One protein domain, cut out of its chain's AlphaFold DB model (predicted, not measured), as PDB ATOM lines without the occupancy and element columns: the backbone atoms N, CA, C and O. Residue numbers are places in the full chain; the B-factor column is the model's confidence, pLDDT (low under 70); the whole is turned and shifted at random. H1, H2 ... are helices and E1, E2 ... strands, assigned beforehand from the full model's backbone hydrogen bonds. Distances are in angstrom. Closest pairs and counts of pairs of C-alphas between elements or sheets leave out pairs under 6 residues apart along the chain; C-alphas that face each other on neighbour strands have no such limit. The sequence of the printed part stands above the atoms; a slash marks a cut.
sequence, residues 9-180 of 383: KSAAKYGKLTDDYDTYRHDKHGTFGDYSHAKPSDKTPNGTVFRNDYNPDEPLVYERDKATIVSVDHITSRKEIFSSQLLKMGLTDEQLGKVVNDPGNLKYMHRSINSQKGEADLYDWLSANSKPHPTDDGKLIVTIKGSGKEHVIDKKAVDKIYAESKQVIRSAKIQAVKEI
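What this domain is: This is residues 9 to 180 of the 383 residues of an uncharacterized protein of Escherichia coli (UniProt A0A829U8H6). One long helix, H8, runs along one side as a spine; the short helices H1 to H5 cluster toward the end with its last residues, and a small sheet of three strands, E3, E4 and E5, stands at its first residues, with H7 packed on E4. Between these ends lies a pair of strands, E1 and E2, with H6 packed on E1. The 172 printed residues hold eight named helices and five named strands, in the order H1 H2 E1 H3 H4 H5 E2 H6 H7 E3 E4 E5 H8; both sheets are antiparallel, the larger in the order E3, E4, E5. The class is mixed, helices and strands; the whole is compact, with a radius of gyration of the C-alphas of 17.4 A and spans of 54 by 37 by 26 A.

How they stand to each other: Start with H1, residues 9 to 14, and H2, residues 21 to 27, which are apart. Farther on come E1, residues 70 to 74, and H3, residues 78 to 83; H3 only just touches H2, with 3 pairs of C-alphas within 8 A, closest at Tyr 21 and Lys 79, 6.0 A. H4, residues 85 to 90, touches H1, the closest C-alphas being those of Lys 13 and Met 89, 6.0 A. Past H5, residues 93 to 100, E2, residues 106 to 110, is the antiparallel neighbour of E1; N 71 and O 109, 2.9 A apart, are within hydrogen-bond range. H6, residues 111 to 117, comes closest to E1 at the C-alphas of Ser 71 and Arg 111, 5.0 A. After H7, residues 122 to 129, the strands E3, residues 130 to 132, E4, residues 139 to 143, and E5, residues 150 to 154, form a meander, each strand the antiparallel neighbour of the one before; look for N 131 and O 141, 2.9 A, and N 140 and O 153, 2.8 A. H7 stands up from this sheet, its line rising 46 degrees out of the local plane. H8, residues 155 to 180, touches H4 with its residues 172 to 180 alone, at a steep tilt of 55 degrees, the same way; the closest C-alphas, of Gly 90 and Ala 176, are 3.8 A apart. In H1 to H8 every O i to N i+4 pair is within hydrogen-bond range.

Where its parts are: Find C-alpha 9 at (20.055, 20.062, 6.700), where H1 begins. E1 starts at C-alpha 70, (0.207, 39.143, 32.265), and spans 13.4 A. H8 runs 37.2 A to C-alpha 180 at (10.153, 20.220, -0.423).

The domain as a whole: The two C-alphas farthest apart, of Ala 11 and Thr 135, are 56.6 A apart. The printed part has no cut; the link from H2 to E1 is long. Confidence is under 70 at 20 residues, among them 9 to 15, 29 to 34 and 65 to 68.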
ATOM      1  N   LYS A   9      21.382  19.435   6.578       47.62
ATOM      2  CA  LYS A   9      20.055  20.062   6.700       47.62
ATOM      3  C   LYS A   9      18.889  19.098   6.515       47.62
ATOM      4  O   LYS A   9      17.862  19.272   7.163       47.62
ATOM      5  N   SER A  10      19.005  18.110   5.633       52.72
ATOM      6  CA  SER A  10      17.982  17.078   5.448       52.72
ATOM      7  C   SER A  10      17.960  16.131   6.647       52.72
ATOM      8  O   SER A  10      16.894  15.891   7.206       52.72
ATOM      9  N   ALA A  11      19.127  15.674   7.120       53.44
ATOM     10  CA  ALA A  11      19.234  14.840   8.324       53.44
ATOM     11  C   ALA A  11      18.633  15.527   9.569       53.44
ATOM     12  O   ALA A  11      17.864  14.908  10.306       53.44
ATOM     13  N   ALA A  12      18.893  16.828   9.746       59.38
ATOM     14  CA  ALA A  12      18.317  17.631  10.823       59.38
ATOM     15  C   ALA A  12      16.780  17.746  10.754       59.38
ATOM     16  O   ALA A  12      16.131  17.891  11.787       59.38
ATOM     17  N   LYS A  13      16.172  17.663   9.560       66.81
ATOM     18  CA  LYS A  13      14.707  17.669   9.388       66.81
ATOM     19  C   LYS A  13      14.081  16.315   9.754       66.81
ATOM     20  O   LYS A  13      13.010  16.287  10.356       66.81
ATOM     21  N   TYR A  14      14.745  15.199   9.436       62.09
ATOM     22  CA  TYR A  14      14.199  13.851   9.655       62.09
ATOM     23  C   TYR A  14      14.157  13.427  11.131       62.09
ATOM     24  O   TYR A  14      13.268  12.662  11.503       62.09
ATOM     25  N   GLY A  15      15.059  13.948  11.971       63.84
ATOM     26  CA  GLY A  15      15.175  13.550  13.381       63.84
ATOM     27  C   GLY A  15      13.901  13.737  14.217       63.84
ATOM     28  O   GLY A  15      13.662  12.943  15.112       63.84
ATOM     29  N   LYS A  16      13.055  14.723  13.887       76.75
ATOM     30  CA  LYS A  16      11.818  15.055  14.629       76.75
ATOM     31  C   LYS A  16      10.531  14.458  14.049       76.75
ATOM     32  O   LYS A  16       9.426  14.759  14.511       76.75
ATOM     33  N   LEU A  17      10.613  13.702  12.952       73.31
ATOM     34  CA  LEU A  17       9.404  13.227  12.265       73.31
ATOM     35  C   LEU A  17       8.659  12.173  13.083       73.31
ATOM     36  O   LEU A  17       7.426  12.185  13.094       73.31
ATOM     37  N   THR A  18       9.398  11.332  13.801       69.56
ATOM     38  CA  THR A  18       8.872  10.290  14.690       69.56
ATOM     39  C   THR A  18       8.458  10.800  16.056       69.56
ATOM     40  O   THR A  18       7.594  10.188  16.677       69.56
ATOM     41  N   ASP A  19       9.045  11.904  16.506       78.19
ATOM     42  CA  ASP A  19       8.817  12.396  17.857       78.19
ATOM     43  C   ASP A  19       7.377  12.889  18.011       78.19
ATOM     44  O   ASP A  19       6.819  13.596  17.153       78.19
ATOM     45  N   ASP A  20       6.767  12.517  19.132       81.00
ATOM     46  CA  ASP A  20       5.621  13.246  19.646       81.00
ATOM     47  C   ASP A  20       6.076  14.588  20.243       81.00
ATOM     48  O   ASP A  20       7.264  14.855  20.442       81.00
ATOM     49  N   TYR A  21       5.111  15.474  20.480       82.75
ATOM     50  CA  TYR A  21       5.404  16.821  20.955       82.75
ATOM     51  C   TYR A  21       6.106  16.837  22.319       82.75
ATOM     52  O   TYR A  21       6.970  17.687  22.530       82.75
ATOM     53  N   ASP A  22       5.750  15.932  23.229       83.56
ATOM     54  CA  ASP A  22       6.264  15.933  24.596       83.56
ATOM     55  C   ASP A  22       7.703  15.410  24.632       83.56
ATOM     56  O   ASP A  22       8.568  16.044  25.239       83.56
ATOM     57  N   THR A  23       7.979  14.338  23.887       82.56
ATOM     58  CA  THR A  23       9.325  13.802  23.649       82.56
ATOM     59  C   THR A  23      10.221  14.863  23.012       82.56
ATOM     60  O   THR A  23      11.272  15.209  23.555       82.56
ATOM     61  N   TYR A  24       9.768  15.480  21.915       82.44
ATOM     62  CA  TYR A  24      10.535  16.528  21.243       82.44
ATOM     63  C   TYR A  24      10.779  17.733  22.159       82.44
ATOM     64  O   TYR A  24      11.889  18.262  22.232       82.44
ATOM     65  N   ARG A  25       9.753  18.182  22.894       81.00
ATOM     66  CA  ARG A  25       9.881  19.295  23.838       81.00
ATOM     67  C   ARG A  25      10.890  18.979  24.940       81.00
ATOM     68  O   ARG A  25      11.620  19.884  25.333       81.00
ATOM     69  N   HIS A  26      10.905  17.757  25.459       79.50
ATOM     70  CA  HIS A  26      11.824  17.348  26.512       79.50
ATOM     71  C   HIS A  26      13.274  17.325  26.005       79.50
ATOM     72  O   HIS A  26      14.140  17.990  26.574       79.50
ATOM     73  N   ASP A  27      13.519  16.653  24.881       76.25
ATOM     74  CA  ASP A  27      14.874  16.396  24.376       76.25
ATOM     75  C   ASP A  27      15.482  17.598  23.644       76.25
ATOM     76  O   ASP A  27      16.704  17.745  23.548       76.25
ATOM     77  N   LYS A  28      14.630  18.487  23.123       71.50
ATOM     78  CA  LYS A  28      15.011  19.665  22.335       71.50
ATOM     79  C   LYS A  28      14.443  20.952  22.935       71.50
ATOM     80  O   LYS A  28      14.117  21.888  22.212       71.50
ATOM     81  N   HIS A  29      14.369  21.042  24.264       57.16
ATOM     82  CA  HIS A  29      13.704  22.128  25.003       57.16
ATOM     83  C   HIS A  29      14.153  23.565  24.628       57.16
ATOM     84  O   HIS A  29      13.431  24.526  24.903       57.16
ATOM     85  N   GLY A  30      15.311  23.735  23.973       61.97
ATOM     86  CA  GLY A  30      15.809  25.020  23.457       61.97
ATOM     87  C   GLY A  30      15.481  25.346  21.989       61.97
ATOM     88  O   GLY A  30      15.682  26.483  21.569       61.97
ATOM     89  N   THR A  31      14.984  24.401  21.185       66.31
ATOM     90  CA  THR A  31      14.889  24.581  19.722       66.31
ATOM     91  C   THR A  31      13.607  25.251  19.243       66.31
ATOM     92  O   THR A  31      13.600  25.848  18.170       66.31
ATOM     93  N   PHE A  32      12.542  25.261  20.050       65.62
ATOM     94  CA  PHE A  32      11.359  26.081  19.760       65.62
ATOM     95  C   PHE A  32      11.617  27.584  19.885       65.62
ATOM     96  O   PHE A  32      10.684  28.355  19.696       65.62
ATOM     97  N   GLY A  33      12.850  28.002  20.176       62.06
ATOM     98  CA  GLY A  33      13.251  29.392  20.308       62.06
ATOM     99  C   GLY A  33      12.848  29.997  21.650       62.06
ATOM    100  O   GLY A  33      11.887  29.573  22.302       62.06
ATOM    101  N   ASP A  34      13.601  31.014  22.052       68.38
ATOM    102  CA  ASP A  34      13.320  31.780  23.253       68.38
ATOM    103  C   ASP A  34      12.335  32.920  22.955       68.38
ATOM    104  O   ASP A  34      12.572  33.770  22.099       68.38
ATOM    105  N   TYR A  35      11.231  32.944  23.696       75.00
ATOM    106  CA  TYR A  35      10.215  33.998  23.673       75.00
ATOM    107  C   TYR A  35      10.174  34.778  24.991       75.00
ATOM    108  O   TYR A  35       9.225  35.514  25.254       75.00
ATOM    109  N   SER A  36      11.199  34.618  25.833       68.62
ATOM    110  CA  SER A  36      11.397  35.398  27.055       68.62
ATOM    111  C   SER A  36      11.362  36.898  26.772       68.62
ATOM    112  O   SER A  36      10.789  37.640  27.559       68.62
ATOM    113  N   HIS A  37      11.860  37.329  25.608       70.38
ATOM    114  CA  HIS A  37      11.808  38.719  25.152       70.38
ATOM    115  C   HIS A  37      10.380  39.257  24.979       70.38
ATOM    116  O   HIS A  37      10.164  40.460  25.094       70.38
ATOM    117  N   ALA A  38       9.406  38.385  24.708       76.06
ATOM    118  CA  ALA A  38       8.000  38.753  24.595       76.06
ATOM    119  C   ALA A  38       7.276  38.707  25.949       76.06
ATOM    120  O   ALA A  38       6.153  39.183  26.057       76.06
ATOM    121  N   LYS A  39       7.878  38.112  26.985       79.12
ATOM    122  CA  LYS A  39       7.265  37.952  28.305       79.12
ATOM    123  C   LYS A  39       7.757  39.026  29.278       79.12
ATOM    124  O   LYS A  39       8.919  39.422  29.222       79.12
ATOM    125  N   PRO A  40       6.920  39.439  30.244       81.62
ATOM    126  CA  PRO A  40       7.421  40.123  31.428       81.62
ATOM    127  C   PRO A  40       8.497  39.267  32.114       81.62
ATOM    128  O   PRO A  40       8.366  38.044  32.192       81.62
ATOM    129  N   SER A  41       9.549  39.913  32.611       81.06
ATOM    130  CA  SER A  41      10.647  39.271  33.339       81.06
ATOM    131  C   SER A  41      10.769  39.848  34.748       81.06
ATOM    132  O   SER A  41      10.140  40.854  35.079       81.06
ATOM    133  N   ASP A  42      11.654  39.282  35.565       77.12
ATOM    134  CA  ASP A  42      11.952  39.808  36.904       77.12
ATOM    135  C   ASP A  42      12.484  41.252  36.867       77.12
ATOM    136  O   ASP A  42      12.389  41.990  37.848       77.12
ATOM    137  N   LYS A  43      12.999  41.691  35.710       83.06
ATOM    138  CA  LYS A  43      13.449  43.068  35.466       83.06
ATOM    139  C   LYS A  43      12.313  44.018  35.078       83.06
ATOM    140  O   LYS A  43      12.513  45.229  35.123       83.06
ATOM    141  N   THR A  44      11.135  43.512  34.713       85.38
ATOM    142  CA  THR A  44       9.982  44.353  34.374       85.38
ATOM    143  C   THR A  44       9.536  45.143  35.618       85.38
ATOM    144  O   THR A  44       9.368  44.545  36.692       85.38
ATOM    145  N   PRO A  45       9.383  46.481  35.527       87.81
ATOM    146  CA  PRO A  45       8.922  47.302  36.644       87.81
ATOM    147  C   PRO A  45       7.512  46.924  37.096       87.81
ATOM    148  O   PRO A  45       6.635  46.646  36.274       87.81
ATOM    149  N   ASN A  46       7.285  46.951  38.408       88.06
ATOM    150  CA  ASN A  46       5.954  46.750  38.971       88.06
ATOM    151  C   ASN A  46       5.012  47.871  38.503       88.06
ATOM    152  O   ASN A  46       5.417  49.032  38.474       88.06
ATOM    153  N   GLY A  47       3.782  47.534  38.120       86.88
ATOM    154  CA  GLY A  47       2.816  48.488  37.567       86.88
ATOM    155  C   GLY A  47       2.964  48.758  36.065       86.88
ATOM    156  O   GLY A  47       2.238  49.592  35.530       86.88
ATOM    157  N   THR A  48       3.873  48.066  35.362       90.06
ATOM    158  CA  THR A  48       3.986  48.193  33.897       90.06
ATOM    159  C   THR A  48       2.675  47.766  33.240       90.06
ATOM    160  O   THR A  48       2.173  46.673  33.504       90.06
ATOM    161  N   VAL A  49       2.139  48.615  32.366       90.69
ATOM    162  CA  VAL A  49       0.888  48.359  31.646       90.69
ATOM    163  C   VAL A  49       1.190  47.697  30.305       90.69
ATOM    164  O   VAL A  49       1.971  48.207  29.504       90.69
ATOM    165  N   PHE A  50       0.545  46.566  30.060       90.50
ATOM    166  CA  PHE A  50       0.582  45.814  28.815       90.50
ATOM    167  C   PHE A  50      -0.773  45.915  28.122       90.50
ATOM    168  O   PHE A  50      -1.823  45.939  28.767       90.50
ATOM    169  N   ARG A  51      -0.768  45.925  26.787       91.56
ATOM    170  CA  ARG A  51      -2.013  45.778  26.030       91.56
ATOM    171  C   ARG A  51      -2.596  44.392  26.298       91.56
ATOM    172  O   ARG A  51      -1.866  43.408  26.257       91.56
ATOM    173  N   ASN A  52      -3.899  44.316  26.531       93.69
ATOM    174  CA  ASN A  52      -4.623  43.056  26.486       93.69
ATOM    175  C   ASN A  52      -5.089  42.814  25.049       93.69
ATOM    176  O   ASN A  52      -5.967  43.516  24.551       93.69
ATOM    177  N   ASP A  53      -4.492  41.843  24.365       95.00
ATOM    178  CA  ASP A  53      -4.834  41.559  22.969       95.00
ATOM    179  C   ASP A  53      -6.226  40.939  22.809       95.00
ATOM    180  O   ASP A  53      -6.785  40.966  21.716       95.00
ATOM    181  N   TYR A  54      -6.788  40.422  23.900       94.69
ATOM    182  CA  TYR A  54      -8.093  39.770  23.943       94.69
ATOM    183  C   TYR A  54      -9.235  40.701  24.362       94.69
ATOM    184  O   TYR A  54     -10.394  40.374  24.134       94.69
ATOM    185  N   ASN A  55      -8.921  41.847  24.967       95.12
ATOM    186  CA  ASN A  55      -9.873  42.911  25.289       95.12
ATOM    187  C   ASN A  55      -9.111  44.241  25.442       95.12
ATOM    188  O   ASN A  55      -8.677  44.565  26.549       95.12
ATOM    189  N   PRO A  56      -8.901  45.000  24.352       93.25
ATOM    190  CA  PRO A  56      -8.076  46.211  24.369       93.25
ATOM    191  C   PRO A  56      -8.540  47.305  25.340       93.25
ATOM    192  O   PRO A  56      -7.718  48.131  25.738       93.25
ATOM    193  N   ASP A  57      -9.816  47.291  25.735       91.75
ATOM    194  CA  ASP A  57     -10.405  48.243  26.685       91.75
ATOM    195  C   ASP A  57      -9.937  48.004  28.131       91.75
ATOM    196  O   ASP A  57     -10.051  48.888  28.979       91.75
ATOM    197  N   GLU A  58      -9.388  46.819  28.419       89.88
ATOM    198  CA  GLU A  58      -8.924  46.409  29.745       89.88
ATOM    199  C   GLU A  58      -7.434  46.036  29.707       89.88
ATOM    200  O   GLU A  58      -7.092  44.851  29.605       89.88
ATOM    201  N   PRO A  59      -6.520  47.023  29.781       91.31
ATOM    202  CA  PRO A  59      -5.085  46.772  29.817       91.31
ATOM    203  C   PRO A  59      -4.675  45.873  30.986       91.31
ATOM    204  O   PRO A  59      -5.234  45.935  32.081       91.31
ATOM    205  N   LEU A  60      -3.641  45.061  30.773       90.81
ATOM    206  CA  LEU A  60      -3.103  44.186  31.807       90.81
ATOM    207  C   LEU A  60      -2.025  44.931  32.594       90.81
ATOM    208  O   LEU A  60      -1.086  45.466  32.010       90.81
ATOM    209  N   VAL A  61      -2.108  44.920  33.920       89.12
ATOM    210  CA  VAL A  61      -1.078  45.510  34.783       89.12
ATOM    211  C   VAL A  61      -0.167  44.403  35.300       89.12
ATOM    212  O   VAL A  61      -0.629  43.414  35.870       89.12
ATOM    213  N   TYR A  62       1.140  44.543  35.080       87.50
ATOM    214  CA  TYR A  62       2.124  43.610  35.608       87.50
ATOM    215  C   TYR A  62       2.382  43.877  37.086       87.50
ATOM    216  O   TYR A  62       2.851  44.950  37.465       87.50
ATOM    217  N   GLU A  63       2.125  42.861  37.903       83.12
ATOM    218  CA  GLU A  63       2.386  42.879  39.335       83.12
ATOM    219  C   GLU A  63       3.423  41.807  39.691       83.12
ATOM    220  O   GLU A  63       3.158  40.613  39.531       83.12
ATOM    221  N   ARG A  64       4.603  42.223  40.173       73.12
ATOM    222  CA  ARG A  64       5.747  41.331  40.451       73.12
ATOM    223  C   ARG A  64       5.417  40.296  41.529       73.12
ATOM    224  O   ARG A  64       5.636  39.106  41.321       73.12
ATOM    225  N   ASP A  65       4.811  40.738  42.627       68.94
ATOM    226  CA  ASP A  65       4.459  39.877  43.768       68.94
ATOM    227  C   ASP A  65       3.273  38.953  43.461       68.94
ATOM    228  O   ASP A  65       3.038  37.958  44.145       68.94
ATOM    229  N   LYS A  66       2.530  39.264  42.393       64.25
ATOM    230  CA  LYS A  66       1.416  38.466  41.899       64.25
ATOM    231  C   LYS A  66       1.687  37.942  40.498       64.25
ATOM    232  O   LYS A  66       0.718  37.952  39.757       64.25
ATOM    233  N   ALA A  67       2.919  37.523  40.149       54.72
ATOM    234  CA  ALA A  67       3.487  37.008  38.869       54.72
ATOM    235  C   ALA A  67       2.557  36.284  37.841       54.72
ATOM    236  O   ALA A  67       2.894  35.262  37.244       54.72
ATOM    237  N   THR A  68       1.335  36.761  37.653       58.25
ATOM    238  CA  THR A  68       0.164  35.941  37.333       58.25
ATOM    239  C   THR A  68      -0.939  36.688  36.598       58.25
ATOM    240  O   THR A  68      -1.939  36.065  36.266       58.25
ATOM    241  N   ILE A  69      -0.785  37.980  36.303       75.81
ATOM    242  CA  ILE A  69      -1.791  38.716  35.524       75.81
ATOM    243  C   ILE A  69      -1.429  38.651  34.043       75.81
ATOM    244  O   ILE A  69      -2.210  38.143  33.250       75.81
ATOM    245  N   VAL A  70      -0.222  39.075  33.668       88.12
ATOM    246  CA  VAL A  70       0.207  39.143  32.265       88.12
ATOM    247  C   VAL A  70       0.888  37.846  31.840       88.12
ATOM    248  O   VAL A  70       1.831  37.383  32.480       88.12
ATOM    249  N   SER A  71       0.446  37.271  30.727       88.69
ATOM    250  CA  SER A  71       1.101  36.136  30.082       88.69
ATOM    251  C   SER A  71       1.127  36.317  28.569       88.69
ATOM    252  O   SER A  71       0.352  37.099  28.026       88.69
ATOM    253  N   VAL A  72       2.012  35.586  27.893       91.12
ATOM    254  CA  VAL A  72       2.030  35.506  26.428       91.12
ATOM    255  C   VAL A  72       1.401  34.185  26.022       91.12
ATOM    256  O   VAL A  72       1.879  33.122  26.431       91.12
ATOM    257  N   ASP A  73       0.327  34.273  25.254       92.88
ATOM    258  CA  ASP A  73      -0.344  33.155  24.612       92.88
ATOM    259  C   ASP A  73       0.242  32.914  23.217       92.88
ATOM    260  O   ASP A  73       0.596  33.848  22.492       92.88
ATOM    261  N   HIS A  74       0.315  31.637  22.859       94.19
ATOM    262  CA  HIS A  74       0.525  31.179  21.494       94.19
ATOM    263  C   HIS A  74      -0.862  30.930  20.899       94.19
ATOM    264  O   HIS A  74      -1.488  29.917  21.223       94.19
ATOM    265  N   ILE A  75      -1.346  31.843  20.045       95.88
ATOM    266  CA  ILE A  75      -2.705  31.765  19.470       95.88
ATOM    267  C   ILE A  75      -2.925  30.402  18.810       95.88
ATOM    268  O   ILE A  75      -3.844  29.674  19.179       95.88
ATOM    269  N   THR A  76      -2.024  30.037  17.897       94.88
ATOM    270  CA  THR A  76      -1.840  28.663  17.433       94.88
ATOM    271  C   THR A  76      -0.811  28.009  18.348       94.88
ATOM    272  O   THR A  76       0.338  28.465  18.431       94.88
ATOM    273  N   SER A  77      -1.222  26.952  19.050       93.00
ATOM    274  CA  SER A  77      -0.400  26.350  20.098       93.00
ATOM    275  C   SER A  77       0.869  25.711  19.525       93.00
ATOM    276  O   SER A  77       0.925  25.264  18.378       93.00
ATOM    277  N   ARG A  78       1.916  25.617  20.351       91.31
ATOM    278  CA  ARG A  78       3.180  24.962  19.961       91.31
ATOM    279  C   ARG A  78       2.961  23.529  19.482       91.31
ATOM    280  O   ARG A  78       3.595  23.097  18.524       91.31
ATOM    281  N   LYS A  79       2.055  22.817  20.156       90.62
ATOM    282  CA  LYS A  79       1.688  21.440  19.839       90.62
ATOM    283  C   LYS A  79       0.947  21.350  18.513       90.62
ATOM    284  O   LYS A  79       1.261  20.460  17.729       90.62
ATOM    285  N   GLU A  80       0.028  22.273  18.226       91.62
ATOM    286  CA  GLU A  80      -0.664  22.335  16.931       91.62
ATOM    287  C   GLU A  80       0.339  22.552  15.788       91.62
ATOM    288  O   GLU A  80       0.347  21.795  14.818       91.62
ATOM    289  N   ILE A  81       1.255  23.516  15.937       92.00
ATOM    290  CA  ILE A  81       2.291  23.810  14.933       92.00
ATOM    291  C   ILE A  81       3.211  22.600  14.722       92.00
ATOM    292  O   ILE A  81       3.473  22.217  13.582       92.00
ATOM    293  N   PHE A  82       3.674  21.970  15.805       89.62
ATOM    294  CA  PHE A  82       4.530  20.784  15.732       89.62
ATOM    295  C   PHE A  82       3.808  19.555  15.163       89.62
ATOM    296  O   PHE A  82       4.429  18.685  14.557       89.62
ATOM    297  N   SER A  83       2.488  19.471  15.326       88.88
ATOM    298  CA  SER A  83       1.703  18.347  14.812       88.88
ATOM    299  C   SER A  83       1.583  18.352  13.286       88.88
ATOM    300  O   SER A  83       1.389  17.279  12.711       88.88
ATOM    301  N   SER A  84       1.760  19.507  12.625       89.88
ATOM    302  CA  SER A  84       1.756  19.604  11.157       89.88
ATOM    303  C   SER A  84       2.954  18.867  10.560       89.88
ATOM    304  O   SER A  84       4.108  19.286  10.705       89.88
ATOM    305  N   GLN A  85       2.681  17.778   9.835       84.62
ATOM    306  CA  GLN A  85       3.731  17.003   9.172       84.62
ATOM    307  C   GLN A  85       4.457  17.828   8.111       84.62
ATOM    308  O   GLN A  85       5.682  17.767   8.021       84.62
ATOM    309  N   LEU A  86       3.723  18.666   7.374       85.56
ATOM    310  CA  LEU A  86       4.300  19.572   6.387       85.56
ATOM    311  C   LEU A  86       5.352  20.498   7.008       85.56
ATOM    312  O   LEU A  86       6.455  20.618   6.476       85.56
ATOM    313  N   LEU A  87       5.040  21.134   8.141       89.56
ATOM    314  CA  LEU A  87       5.988  22.024   8.810       89.56
ATOM    315  C   LEU A  87       7.193  21.257   9.356       89.56
ATOM    316  O   LEU A  87       8.322  21.721   9.192       89.56
ATOM    317  N   LYS A  88       6.984  20.069   9.941       85.25
ATOM    318  CA  LYS A  88       8.099  19.240  10.418       85.25
ATOM    319  C   LYS A  88       9.038  18.809   9.289       85.25
ATOM    320  O   LYS A  88      10.246  18.791   9.489       85.25
ATOM    321  N   MET A  89       8.496  18.482   8.118       78.62
ATOM    322  CA  MET A  89       9.280  18.033   6.965       78.62
ATOM    323  C   MET A  89       9.969  19.177   6.230       78.62
ATOM    324  O   MET A  89      11.104  19.031   5.784       78.62
ATOM    325  N   GLY A  90       9.283  20.306   6.061       78.94
ATOM    326  CA  GLY A  90       9.806  21.410   5.266       78.94
ATOM    327  C   GLY A  90      10.808  22.279   6.019       78.94
ATOM    328  O   GLY A  90      11.724  22.814   5.394       78.94
ATOM    329  N   LEU A  91      10.674  22.397   7.344       86.06
ATOM    330  CA  LEU A  91      11.422  23.359   8.153       86.06
ATOM    331  C   LEU A  91      12.443  22.688   9.079       86.06
ATOM    332  O   LEU A  91      12.192  21.637   9.669       86.06
ATOM    333  N   THR A  92      13.594  23.330   9.272       85.38
ATOM    334  CA  THR A  92      14.540  22.976  10.344       85.38
ATOM    335  C   THR A  92      13.956  23.306  11.722       85.38
ATOM    336  O   THR A  92      12.940  23.993  11.828       85.38
ATOM    337  N   ASP A  93      14.570  22.814  12.799       84.69
ATOM    338  CA  ASP A  93      14.100  23.098  14.165       84.69
ATOM    339  C   ASP A  93      14.117  24.601  14.473       84.69
ATOM    340  O   ASP A  93      13.148  25.136  15.004       84.69
ATOM    341  N   GLU A  94      15.167  25.306  14.043       85.00
ATOM    342  CA  GLU A  94      15.281  26.759  14.198       85.00
ATOM    343  C   GLU A  94      14.187  27.510  13.421       85.00
ATOM    344  O   GLU A  94      13.567  28.438  13.944       85.00
ATOM    345  N   GLN A  95      13.917  27.108  12.175       88.12
ATOM    346  CA  GLN A  95      12.844  27.697  11.369       88.12
ATOM    347  C   GLN A  95      11.475  27.442  12.008       88.12
ATOM    348  O   GLN A  95      10.656  28.354  12.083       88.12
ATOM    349  N   LEU A  96      11.241  26.231  12.520       89.56
ATOM    350  CA  LEU A  96      10.013  25.890  13.229       89.56
ATOM    351  C   LEU A  96       9.854  26.732  14.506       89.56
ATOM    352  O   LEU A  96       8.772  27.257  14.756       89.56
ATOM    353  N   GLY A  97      10.932  26.933  15.271       89.69
ATOM    354  CA  GLY A  97      10.947  27.818  16.438       89.69
ATOM    355  C   GLY A  97      10.618  29.276  16.101       89.69
ATOM    356  O   GLY A  97       9.856  29.917  16.827       89.69
ATOM    357  N   LYS A  98      11.108  29.788  14.964       91.06
ATOM    358  CA  LYS A  98      10.758  31.133  14.467       91.06
ATOM    359  C   LYS A  98       9.270  31.264  14.153       91.06
ATOM    360  O   LYS A  98       8.677  32.272  14.504       91.06
ATOM    361  N   VAL A  99       8.664  30.244  13.547       92.38
ATOM    362  CA  VAL A  99       7.217  30.225  13.261       92.38
ATOM    363  C   VAL A  99       6.407  30.177  14.553       92.38
ATOM    364  O   VAL A  99       5.419  30.892  14.698       92.38
ATOM    365  N   VAL A 100       6.833  29.348  15.509       91.56
ATOM    366  CA  VAL A 100       6.170  29.225  16.810       91.56
ATOM    367  C   VAL A 100       6.178  30.552  17.566       91.56
ATOM    368  O   VAL A 100       5.139  30.948  18.091       91.56
ATOM    369  N   ASN A 101       7.317  31.245  17.604       91.94
ATOM    370  CA  ASN A 101       7.481  32.501  18.341       91.94
ATOM    371  C   ASN A 101       7.325  33.754  17.470       91.94
ATOM    372  O   ASN A 101       7.810  34.821  17.845       91.94
ATOM    373  N   ASP A 102       6.673  33.643  16.318       93.50
ATOM    374  CA  ASP A 102       6.404  34.804  15.479       93.50
ATOM    375  C   ASP A 102       5.512  35.810  16.240       93.50
ATOM    376  O   ASP A 102       4.526  35.395  16.861       93.50
ATOM    377  N   PRO A 103       5.791  37.126  16.199       92.00
ATOM    378  CA  PRO A 103       4.960  38.141  16.859       92.00
ATOM    379  C   PRO A 103       3.482  38.149  16.424       92.00
ATOM    380  O   PRO A 103       2.607  38.588  17.173       92.00
ATOM    381  N   GLY A 104       3.167  37.659  15.223       93.50
ATOM    382  CA  GLY A 104       1.790  37.442  14.780       93.50
ATOM    383  C   GLY A 104       1.088  36.302  15.529       93.50
ATOM    384  O   GLY A 104      -0.135  36.310  15.637       93.50
ATOM    385  N   ASN A 105       1.845  35.357  16.096       95.44
ATOM    386  CA  ASN A 105       1.344  34.232  16.887       95.44
ATOM    387  C   ASN A 105       1.447  34.436  18.413       95.44
ATOM    388  O   ASN A 105       0.823  33.685  19.161       95.44
ATOM    389  N   LEU A 106       2.217  35.427  18.877       94.06
ATOM    390  CA  LEU A 106       2.399  35.750  20.295       94.06
ATOM    391  C   LEU A 106       1.524  36.932  20.707       94.06
ATOM    392  O   LEU A 106       1.711  38.035  20.194       94.06
ATOM    393  N   LYS A 107       0.603  36.723  21.652       94.50
ATOM    394  CA  LYS A 107      -0.317  37.770  22.126       94.50
ATOM    395  C   LYS A 107      -0.375  37.835  23.645       94.50
ATOM    396  O   LYS A 107      -0.347  36.812  24.325       94.50
ATOM    397  N   TYR A 108      -0.461  39.040  24.188       93.75
ATOM    398  CA  TYR A 108      -0.628  39.268  25.613       93.75
ATOM    399  C   TYR A 108      -2.058  38.949  26.043       93.75
ATOM    400  O   TYR A 108      -3.033  39.479  25.511       93.75
ATOM    401  N   MET A 109      -2.170  38.095  27.053       92.12
ATOM    402  CA  MET A 109      -3.431  37.622  27.605       92.12
ATOM    403  C   MET A 109      -3.321  37.505  29.121       92.12
ATOM    404  O   MET A 109      -2.242  37.242  29.670       92.12
ATOM    405  N   HIS A 110      -4.457  37.619  29.803       91.56
ATOM    406  CA  HIS A 110      -4.531  37.295  31.216       91.56
ATOM    407  C   HIS A 110      -4.114  35.829  31.485       91.56
ATOM    408  O   HIS A 110      -4.594  34.903  30.827       91.56
ATOM    409  N   ARG A 111      -3.234  35.579  32.466       89.56
ATOM    410  CA  ARG A 111      -2.651  34.239  32.707       89.56
ATOM    411  C   ARG A 111      -3.682  33.173  33.051       89.56
ATOM    412  O   ARG A 111      -3.491  32.024  32.671       89.56
ATOM    413  N   SER A 112      -4.734  33.517  33.797       89.81
ATOM    414  CA  SER A 112      -5.796  32.554  34.138       89.81
ATOM    415  C   SER A 112      -6.466  32.005  32.877       89.81
ATOM    416  O   SER A 112      -6.700  30.804  32.789       89.81
ATOM    417  N   ILE A 113      -6.698  32.872  31.890       92.12
ATOM    418  CA  ILE A 113      -7.293  32.530  30.601       92.12
ATOM    419  C   ILE A 113      -6.313  31.655  29.816       92.12
ATOM    420  O   ILE A 113      -6.669  30.548  29.425       92.12
ATOM    421  N   ASN A 114      -5.054  32.085  29.693       92.62
ATOM    422  CA  ASN A 114      -4.011  31.333  28.988       92.62
ATOM    423  C   ASN A 114      -3.815  29.926  29.586       92.62
ATOM    424  O   ASN A 114      -3.763  28.928  28.874       92.62
ATOM    425  N   SER A 115      -3.806  29.821  30.917       89.81
ATOM    426  CA  SER A 115      -3.694  28.541  31.619       89.81
ATOM    427  C   SER A 115      -4.888  27.613  31.387       89.81
ATOM    428  O   SER A 115      -4.705  26.401  31.454       89.81
ATOM    429  N   GLN A 116      -6.095  28.147  31.172       91.62
ATOM    430  CA  GLN A 116      -7.287  27.334  30.904       91.62
ATOM    431  C   GLN A 116      -7.461  26.990  29.431       91.62
ATOM    432  O   GLN A 116      -7.981  25.917  29.135       91.62
ATOM    433  N   LYS A 117      -7.028  27.871  28.522       93.75
ATOM    434  CA  LYS A 117      -6.938  27.575  27.090       93.75
ATOM    435  C   LYS A 117      -5.930  26.459  26.841       93.75
ATOM    436  O   LYS A 117      -6.237  25.485  26.157       93.75
ATOM    437  N   GLY A 118      -4.741  26.581  27.434       90.44
ATOM    438  CA  GLY A 118      -3.668  25.612  27.267       90.44
ATOM    439  C   GLY A 118      -3.324  25.415  25.790       90.44
ATOM    440  O   GLY A 118      -2.955  26.357  25.093       90.44
ATOM    441  N   GLU A 119      -3.444  24.176  25.313       90.44
ATOM    442  CA  GLU A 119      -3.135  23.796  23.929       90.44
ATOM    443  C   GLU A 119      -4.333  23.827  22.968       90.44
ATOM    444  O   GLU A 119      -4.134  23.584  21.776       90.44
ATOM    445  N   ALA A 120      -5.541  24.105  23.470       92.69
ATOM    446  CA  ALA A 120      -6.762  24.097  22.673       92.69
ATOM    447  C   ALA A 120      -6.782  25.232  21.637       92.69
ATOM    448  O   ALA A 120      -6.237  26.318  21.878       92.69
ATOM    449  N   ASP A 121      -7.448  24.984  20.504       93.50
ATOM    450  CA  ASP A 121      -7.747  26.042  19.541       93.50
ATOM    451  C   ASP A 121      -8.597  27.126  20.212       93.50
ATOM    452  O   ASP A 121      -9.451  26.848  21.060       93.50
ATOM    453  N   LEU A 122      -8.329  28.382  19.856       93.12
ATOM    454  CA  LEU A 122      -8.950  29.527  20.500       93.12
ATOM    455  C   LEU A 122     -10.477  29.527  20.348       93.12
ATOM    456  O   LEU A 122     -11.172  29.791  21.330       93.12
ATOM    457  N   TYR A 123     -11.010  29.226  19.163       94.00
ATOM    458  CA  TYR A 123     -12.459  29.239  18.961       94.00
ATOM    459  C   TYR A 123     -13.131  28.031  19.592       94.00
ATOM    460  O   TYR A 123     -14.167  28.198  20.235       94.00
ATOM    461  N   ASP A 124     -12.527  26.846  19.485       93.31
ATOM    462  CA  ASP A 124     -13.038  25.650  20.160       93.31
ATOM    463  C   ASP A 124     -13.116  25.894  21.669       93.31
ATOM    464  O   ASP A 124     -14.146  25.661  22.307       93.31
ATOM    465  N   TRP A 125     -12.056  26.464  22.241       94.19
ATOM    466  CA  TRP A 125     -12.011  26.789  23.654       94.19
ATOM    467  C   TRP A 125     -13.038  27.855  24.052       94.19
ATOM    468  O   TRP A 125     -13.748  27.667  25.043       94.19
ATOM    469  N   LEU A 126     -13.165  28.943  23.285       94.69
ATOM    470  CA  LEU A 126     -14.163  29.985  23.548       94.69
ATOM    471  C   LEU A 126     -15.589  29.439  23.432       94.69
ATOM    472  O   LEU A 126     -16.418  29.739  24.290       94.69
ATOM    473  N   SER A 127     -15.878  28.602  22.434       93.25
ATOM    474  CA  SER A 127     -17.207  28.007  22.245       93.25
ATOM    475  C   SER A 127     -17.641  27.155  23.441       93.25
ATOM    476  O   SER A 127     -18.809  27.163  23.819       93.25
ATOM    477  N   ALA A 128     -16.688  26.471  24.081       92.19
ATOM    478  CA  ALA A 128     -16.945  25.587  25.211       92.19
ATOM    479  C   ALA A 128     -16.888  26.288  26.582       92.19
ATOM    480  O   ALA A 128     -17.383  25.735  27.563       92.19
ATOM    481  N   ASN A 129     -16.249  27.461  26.689       93.19
ATOM    482  CA  ASN A 129     -15.940  28.093  27.982       93.19
ATOM    483  C   ASN A 129     -16.368  29.567  28.086       93.19
ATOM    484  O   ASN A 129     -16.011  30.234  29.060       93.19
ATOM    485  N   SER A 130     -17.128  30.085  27.118       94.00
ATOM    486  CA  SER A 130     -17.650  31.453  27.154       94.00
ATOM    487  C   SER A 130     -19.168  31.517  26.993       94.00
ATOM    488  O   SER A 130     -19.806  30.596  26.486       94.00
ATOM    489  N   LYS A 131     -19.747  32.633  27.438       95.38
ATOM    490  CA  LYS A 131     -21.150  33.009  27.227       95.38
ATOM    491  C   LYS A 131     -21.223  34.413  26.613       95.38
ATOM    492  O   LYS A 131     -20.307  35.207  26.837       95.38
ATOM    493  N   PRO A 132     -22.283  34.756  25.862       94.81
ATOM    494  CA  PRO A 132     -22.495  36.124  25.396       94.81
ATOM    495  C   PRO A 132     -22.510  37.127  26.558       94.81
ATOM    496  O   PRO A 132     -23.022  36.819  27.637       94.81
ATOM    497  N   HIS A 133     -21.951  38.319  26.346       95.06
ATOM    498  CA  HIS A 133     -22.072  39.407  27.315       95.06
ATOM    499  C   HIS A 133     -23.528  39.920  27.345       95.06
ATOM    500  O   HIS A 133     -24.139  40.053  26.286       95.06
ATOM    501  N   PRO A 134     -24.117  40.214  28.521       91.44
ATOM    502  CA  PRO A 134     -25.552  40.497  28.649       91.44
ATOM    503  C   PRO A 134     -26.011  41.793  27.970       91.44
ATOM    504  O   PRO A 134     -27.198  41.946  27.697       91.44
ATOM    505  N   THR A 135     -25.097  42.738  27.736       92.62
ATOM    506  CA  THR A 135     -25.415  44.077  27.206       92.62
ATOM    507  C   THR A 135     -24.526  44.512  26.041       92.62
ATOM    508  O   THR A 135     -24.625  45.655  25.609       92.62
ATOM    509  N   ASP A 136     -23.615  43.653  25.574       93.00
ATOM    510  CA  ASP A 136     -22.668  43.997  24.505       93.00
ATOM    511  C   ASP A 136     -22.448  42.789  23.592       93.00
ATOM    512  O   ASP A 136     -21.670  41.884  23.892       93.00
ATOM    513  N   ASP A 137     -23.130  42.777  22.449       90.94
ATOM    514  CA  ASP A 137     -23.062  41.674  21.486       90.94
ATOM    515  C   ASP A 137     -21.655  41.473  20.896       90.94
ATOM    516  O   ASP A 137     -21.347  40.392  20.380       90.94
ATOM    517  N   GLY A 138     -20.779  42.479  20.991       94.06
ATOM    518  CA  GLY A 138     -19.381  42.410  20.578       94.06
ATOM    519  C   GLY A 138     -18.479  41.668  21.565       94.06
ATOM    520  O   GLY A 138     -17.332  41.371  21.225       94.06
ATOM    521  N   LYS A 139     -18.980  41.327  22.759       96.25
ATOM    522  CA  LYS A 139     -18.174  40.767  23.845       96.25
ATOM    523  C   LYS A 139     -18.667  39.401  24.320       96.25
ATOM    524  O   LYS A 139     -19.822  39.002  24.151       96.25
ATOM    525  N   LEU A 140     -17.740  38.647  24.894       96.25
ATOM    526  CA  LEU A 140     -17.957  37.348  25.522       96.25
ATOM    527  C   LEU A 140     -17.475  37.407  26.966       96.25
ATOM    528  O   LEU A 140     -16.525  38.117  27.281       96.25
ATOM    529  N   ILE A 141     -18.106  36.627  27.835       96.12
ATOM    530  CA  ILE A 141     -17.678  36.436  29.216       96.12
ATOM    531  C   ILE A 141     -17.119  35.028  29.355       96.12
ATOM    532  O   ILE A 141     -17.805  34.047  29.072       96.12
ATOM    533  N   VAL A 142     -15.883  34.935  29.832       94.69
ATOM    534  CA  VAL A 142     -15.229  33.685  30.212       94.69
ATOM    535  C   VAL A 142     -15.192  33.600  31.729       94.69
ATOM    536  O   VAL A 142     -14.632  34.475  32.388       94.69
ATOM    537  N   THR A 143     -15.720  32.514  32.286       92.31
ATOM    538  CA  THR A 143     -15.638  32.239  33.725       92.31
ATOM    539  C   THR A 143     -14.493  31.266  34.013       92.31
ATOM    540  O   THR A 143     -14.487  30.126  33.551       92.31
ATOM    541  N   ILE A 144     -13.524  31.698  34.820       89.69
ATOM    542  CA  ILE A 144     -12.355  30.899  35.198       89.69
ATOM    543  C   ILE A 144     -12.773  29.801  36.176       89.69
ATOM    544  O   ILE A 144     -13.052  30.061  37.352       89.69
ATOM    545  N   LYS A 145     -12.729  28.546  35.712       86.62
ATOM    546  CA  LYS A 145     -12.910  27.348  36.551       86.62
ATOM    547  C   LYS A 145     -12.038  27.413  37.814       86.62
ATOM    548  O   LYS A 145     -10.862  27.766  37.747       86.62
ATOM    549  N   GLY A 146     -12.626  27.099  38.966       84.50
ATOM    550  CA  GLY A 146     -11.968  27.120  40.277       84.50
ATOM    551  C   GLY A 146     -12.053  28.460  41.014       84.50
ATOM    552  O   GLY A 146     -12.349  28.459  42.200       84.50
ATOM    553  N   SER A 147     -11.851  29.597  40.335       85.56
ATOM    554  CA  SER A 147     -11.936  30.918  40.993       85.56
ATOM    555  C   SER A 147     -13.284  31.618  40.828       85.56
ATOM    556  O   SER A 147     -13.585  32.529  41.592       85.56
ATOM    557  N   GLY A 148     -14.072  31.243  39.815       85.94
ATOM    558  CA  GLY A 148     -15.337  31.904  39.484       85.94
ATOM    559  C   GLY A 148     -15.177  33.321  38.925       85.94
ATOM    560  O   GLY A 148     -16.177  33.958  38.613       85.94
ATOM    561  N   LYS A 149     -13.941  33.824  38.774       89.06
ATOM    562  CA  LYS A 149     -13.681  35.147  38.203       89.06
ATOM    563  C   LYS A 149     -14.090  35.184  36.741       89.06
ATOM    564  O   LYS A 149     -13.771  34.269  35.981       89.06
ATOM    565  N   GLU A 150     -14.757  36.260  36.364       92.44
ATOM    566  CA  GLU A 150     -15.166  36.513  34.993       92.44
ATOM    567  C   GLU A 150     -14.177  37.456  34.310       92.44
ATOM    568  O   GLU A 150     -13.700  38.419  34.910       92.44
ATOM    569  N   HIS A 151     -13.859  37.156  33.056       92.75
ATOM    570  CA  HIS A 151     -13.098  38.028  32.174       92.75
ATOM    571  C   HIS A 151     -13.904  38.308  30.917       92.75
ATOM    572  O   HIS A 151     -14.557  37.410  30.377       92.75
ATOM    573  N   VAL A 152     -13.817  39.544  30.443       95.44
ATOM    574  CA  VAL A 152     -14.458  39.970  29.207       95.44
ATOM    575  C   VAL A 152     -13.483  39.803  28.043       95.44
ATOM    576  O   VAL A 152     -12.298  40.113  28.160       95.44
ATOM    577  N   ILE A 153     -13.988  39.287  26.926       95.81
ATOM    578  CA  ILE A 153     -13.256  39.066  25.681       95.81
ATOM    579  C   ILE A 153     -13.958  39.821  24.561       95.81
ATOM    580  O   ILE A 153     -15.167  39.685  24.383       95.81
ATOM    581  N   ASP A 154     -13.196  40.591  23.797       97.19
ATOM    582  CA  ASP A 154     -13.671  41.303  22.617       97.19
ATOM    583  C   ASP A 154     -13.585  40.390  21.383       97.19
ATOM    584  O   ASP A 154     -12.505  39.915  21.011       97.19
ATOM    585  N   LYS A 155     -14.730  40.130  20.739       95.75
ATOM    586  CA  LYS A 155     -14.810  39.221  19.584       95.75
ATOM    587  C   LYS A 155     -13.975  39.723  18.408       95.75
ATOM    588  O   LYS A 155     -13.276  38.943  17.776       95.75
ATOM    589  N   LYS A 156     -13.991  41.030  18.139       95.69
ATOM    590  CA  LYS A 156     -13.282  41.627  16.999       95.69
ATOM    591  C   LYS A 156     -11.766  41.584  17.193       95.69
ATOM    592  O   LYS A 156     -11.025  41.367  16.231       95.69
ATOM    593  N   ALA A 157     -11.298  41.793  18.419       95.31
ATOM    594  CA  ALA A 157      -9.898  41.654  18.789       95.31
ATOM    595  C   ALA A 157      -9.440  40.200  18.614       95.31
ATOM    596  O   ALA A 157      -8.420  39.967  17.964       95.31
ATOM    597  N   VAL A 158     -10.243  39.238  19.090       95.38
ATOM    598  CA  VAL A 158     -10.016  37.797  18.893       95.38
ATOM    599  C   VAL A 158      -9.951  37.424  17.411       95.38
ATOM    600  O   VAL A 158      -8.984  36.792  16.989       95.38
ATOM    601  N   ASP A 159     -10.916  37.861  16.604       94.94
ATOM    602  CA  ASP A 159     -10.949  37.564  15.168       94.94
ATOM    603  C   ASP A 159      -9.686  38.071  14.465       94.94
ATOM    604  O   ASP A 159      -9.083  37.377  13.639       94.94
ATOM    605  N   LYS A 160      -9.238  39.276  14.834       95.31
ATOM    606  CA  LYS A 160      -8.025  39.880  14.285       95.31
ATOM    607  C   LYS A 160      -6.776  39.076  14.646       95.31
ATOM    608  O   LYS A 160      -6.009  38.724  13.750       95.31
ATOM    609  N   ILE A 161      -6.549  38.790  15.930       95.56
ATOM    610  CA  ILE A 161      -5.337  38.074  16.360       95.56
ATOM    611  C   ILE A 161      -5.322  36.623  15.865       95.56
ATOM    612  O   ILE A 161      -4.255  36.098  15.541       95.56
ATOM    613  N   TYR A 162      -6.493  35.994  15.742       95.25
ATOM    614  CA  TYR A 162      -6.624  34.665  15.163       95.25
ATOM    615  C   TYR A 162      -6.264  34.666  13.676       95.25
ATOM    616  O   TYR A 162      -5.457  33.844  13.233       95.25
ATOM    617  N   ALA A 163      -6.790  35.623  12.904       92.88
ATOM    618  CA  ALA A 163      -6.454  35.771  11.491       92.88
ATOM    619  C   ALA A 163      -4.953  36.039  11.272       92.88
ATOM    620  O   ALA A 163      -4.344  35.408  10.404       92.88
ATOM    621  N   GLU A 164      -4.346  36.916  12.082       94.31
ATOM    622  CA  GLU A 164      -2.901  37.192  12.058       94.31
ATOM    623  C   GLU A 164      -2.080  35.916  12.304       94.31
ATOM    624  O   GLU A 164      -1.209  35.573  11.500       94.31
ATOM    625  N   SER A 165      -2.400  35.161  13.360       95.25
ATOM    626  CA  SER A 165      -1.724  33.896  13.674       95.25
ATOM    627  C   SER A 165      -1.853  32.884  12.534       95.25
ATOM    628  O   SER A 165      -0.848  32.364  12.041       95.25
ATOM    629  N   LYS A 166      -3.067  32.638  12.021       92.38
ATOM    630  CA  LYS A 166      -3.255  31.672  10.928       92.38
ATOM    631  C   LYS A 166      -2.562  32.121   9.630       92.38
ATOM    632  O   LYS A 166      -2.137  31.265   8.850       92.38
ATOM    633  N   GLN A 167      -2.371  33.426   9.401       89.94
ATOM    634  CA  GLN A 167      -1.571  33.941   8.282       89.94
ATOM    635  C   GLN A 167      -0.072  33.631   8.430       89.94
ATOM    636  O   GLN A 167       0.563  33.249   7.438       89.94
ATOM    637  N   VAL A 168       0.489  33.743   9.639       92.94
ATOM    638  CA  VAL A 168       1.871  33.323   9.931       92.94
ATOM    639  C   VAL A 168       2.049  31.843   9.605       92.94
ATOM    640  O   VAL A 168       2.910  31.481   8.799       92.94
ATOM    641  N   ILE A 169       1.187  30.982  10.157       92.06
ATOM    642  CA  ILE A 169       1.281  29.526   9.962       92.06
ATOM    643  C   ILE A 169       1.149  29.157   8.486       92.06
ATOM    644  O   ILE A 169       1.876  28.309   7.970       92.06
ATOM    645  N   ARG A 170       0.259  29.832   7.760       87.06
ATOM    646  CA  ARG A 170       0.116  29.646   6.316       87.06
ATOM    647  C   ARG A 170       1.380  30.039   5.550       87.06
ATOM    648  O   ARG A 170       1.774  29.330   4.626       87.06
ATOM    649  N   SER A 171       2.010  31.151   5.914       87.69
ATOM    650  CA  SER A 171       3.247  31.607   5.269       87.69
ATOM    651  C   SER A 171       4.385  30.609   5.501       87.69
ATOM    652  O   SER A 171       5.102  30.264   4.560       87.69
ATOM    653  N   ALA A 172       4.464  30.051   6.711       89.81
ATOM    654  CA  ALA A 172       5.377  28.966   7.048       89.81
ATOM    655  C   ALA A 172       5.118  27.693   6.225       89.81
ATOM    656  O   ALA A 172       6.058  27.090   5.716       89.81
ATOM    657  N   LYS A 173       3.851  27.306   6.018       87.44
ATOM    658  CA  LYS A 173       3.496  26.157   5.163       87.44
ATOM    659  C   LYS A 173       3.899  26.370   3.706       87.44
ATOM    660  O   LYS A 173       4.413  25.456   3.069       87.44
ATOM    661  N   ILE A 174       3.724  27.582   3.177       83.75
ATOM    662  CA  ILE A 174       4.189  27.930   1.826       83.75
ATOM    663  C   ILE A 174       5.715  27.800   1.735       83.75
ATOM    664  O   ILE A 174       6.223  27.268   0.751       83.75
ATOM    665  N   GLN A 175       6.445  28.268   2.750       83.38
ATOM    666  CA  GLN A 175       7.895  28.098   2.819       83.38
ATOM    667  C   GLN A 175       8.283  26.616   2.878       83.38
ATOM    668  O   GLN A 175       9.131  26.187   2.106       83.38
ATOM    669  N   ALA A 176       7.613  25.824   3.716       83.19
ATOM    670  CA  ALA A 176       7.835  24.386   3.827       83.19
ATOM    671  C   ALA A 176       7.643  23.664   2.483       83.19
ATOM    672  O   ALA A 176       8.478  22.855   2.092       83.19
ATOM    673  N   VAL A 177       6.595  24.002   1.724       76.25
ATOM    674  CA  VAL A 177       6.370  23.432   0.384       76.25
ATOM    675  C   VAL A 177       7.472  23.829  -0.603       76.25
ATOM    676  O   VAL A 177       7.898  22.989  -1.389       76.25
ATOM    677  N   LYS A 178       7.968  25.073  -0.558       74.62
ATOM    678  CA  LYS A 178       9.103  25.518  -1.395       74.62
ATOM    679  C   LYS A 178      10.413  24.804  -1.057       74.62
ATOM    680  O   LYS A 178      11.265  24.661  -1.919       74.62
ATOM    681  N   GLU A 179      10.582  24.385   0.190       72.56
ATOM    682  CA  GLU A 179      11.739  23.594   0.614       72.56
ATOM    683  C   GLU A 179      11.634  22.132   0.151       72.56
ATOM    684  O   GLU A 179      12.651  21.492  -0.094       72.56
ATOM    685  N   ILE A 180      10.412  21.602   0.016       66.50
ATOM    686  CA  ILE A 180      10.153  20.220  -0.423       66.50
ATOM    687  C   ILE A 180      10.140  20.098  -1.959       66.50
ATOM    688  O   ILE A 180      10.553  19.075  -2.504       66.50
TER     689      ILE A 180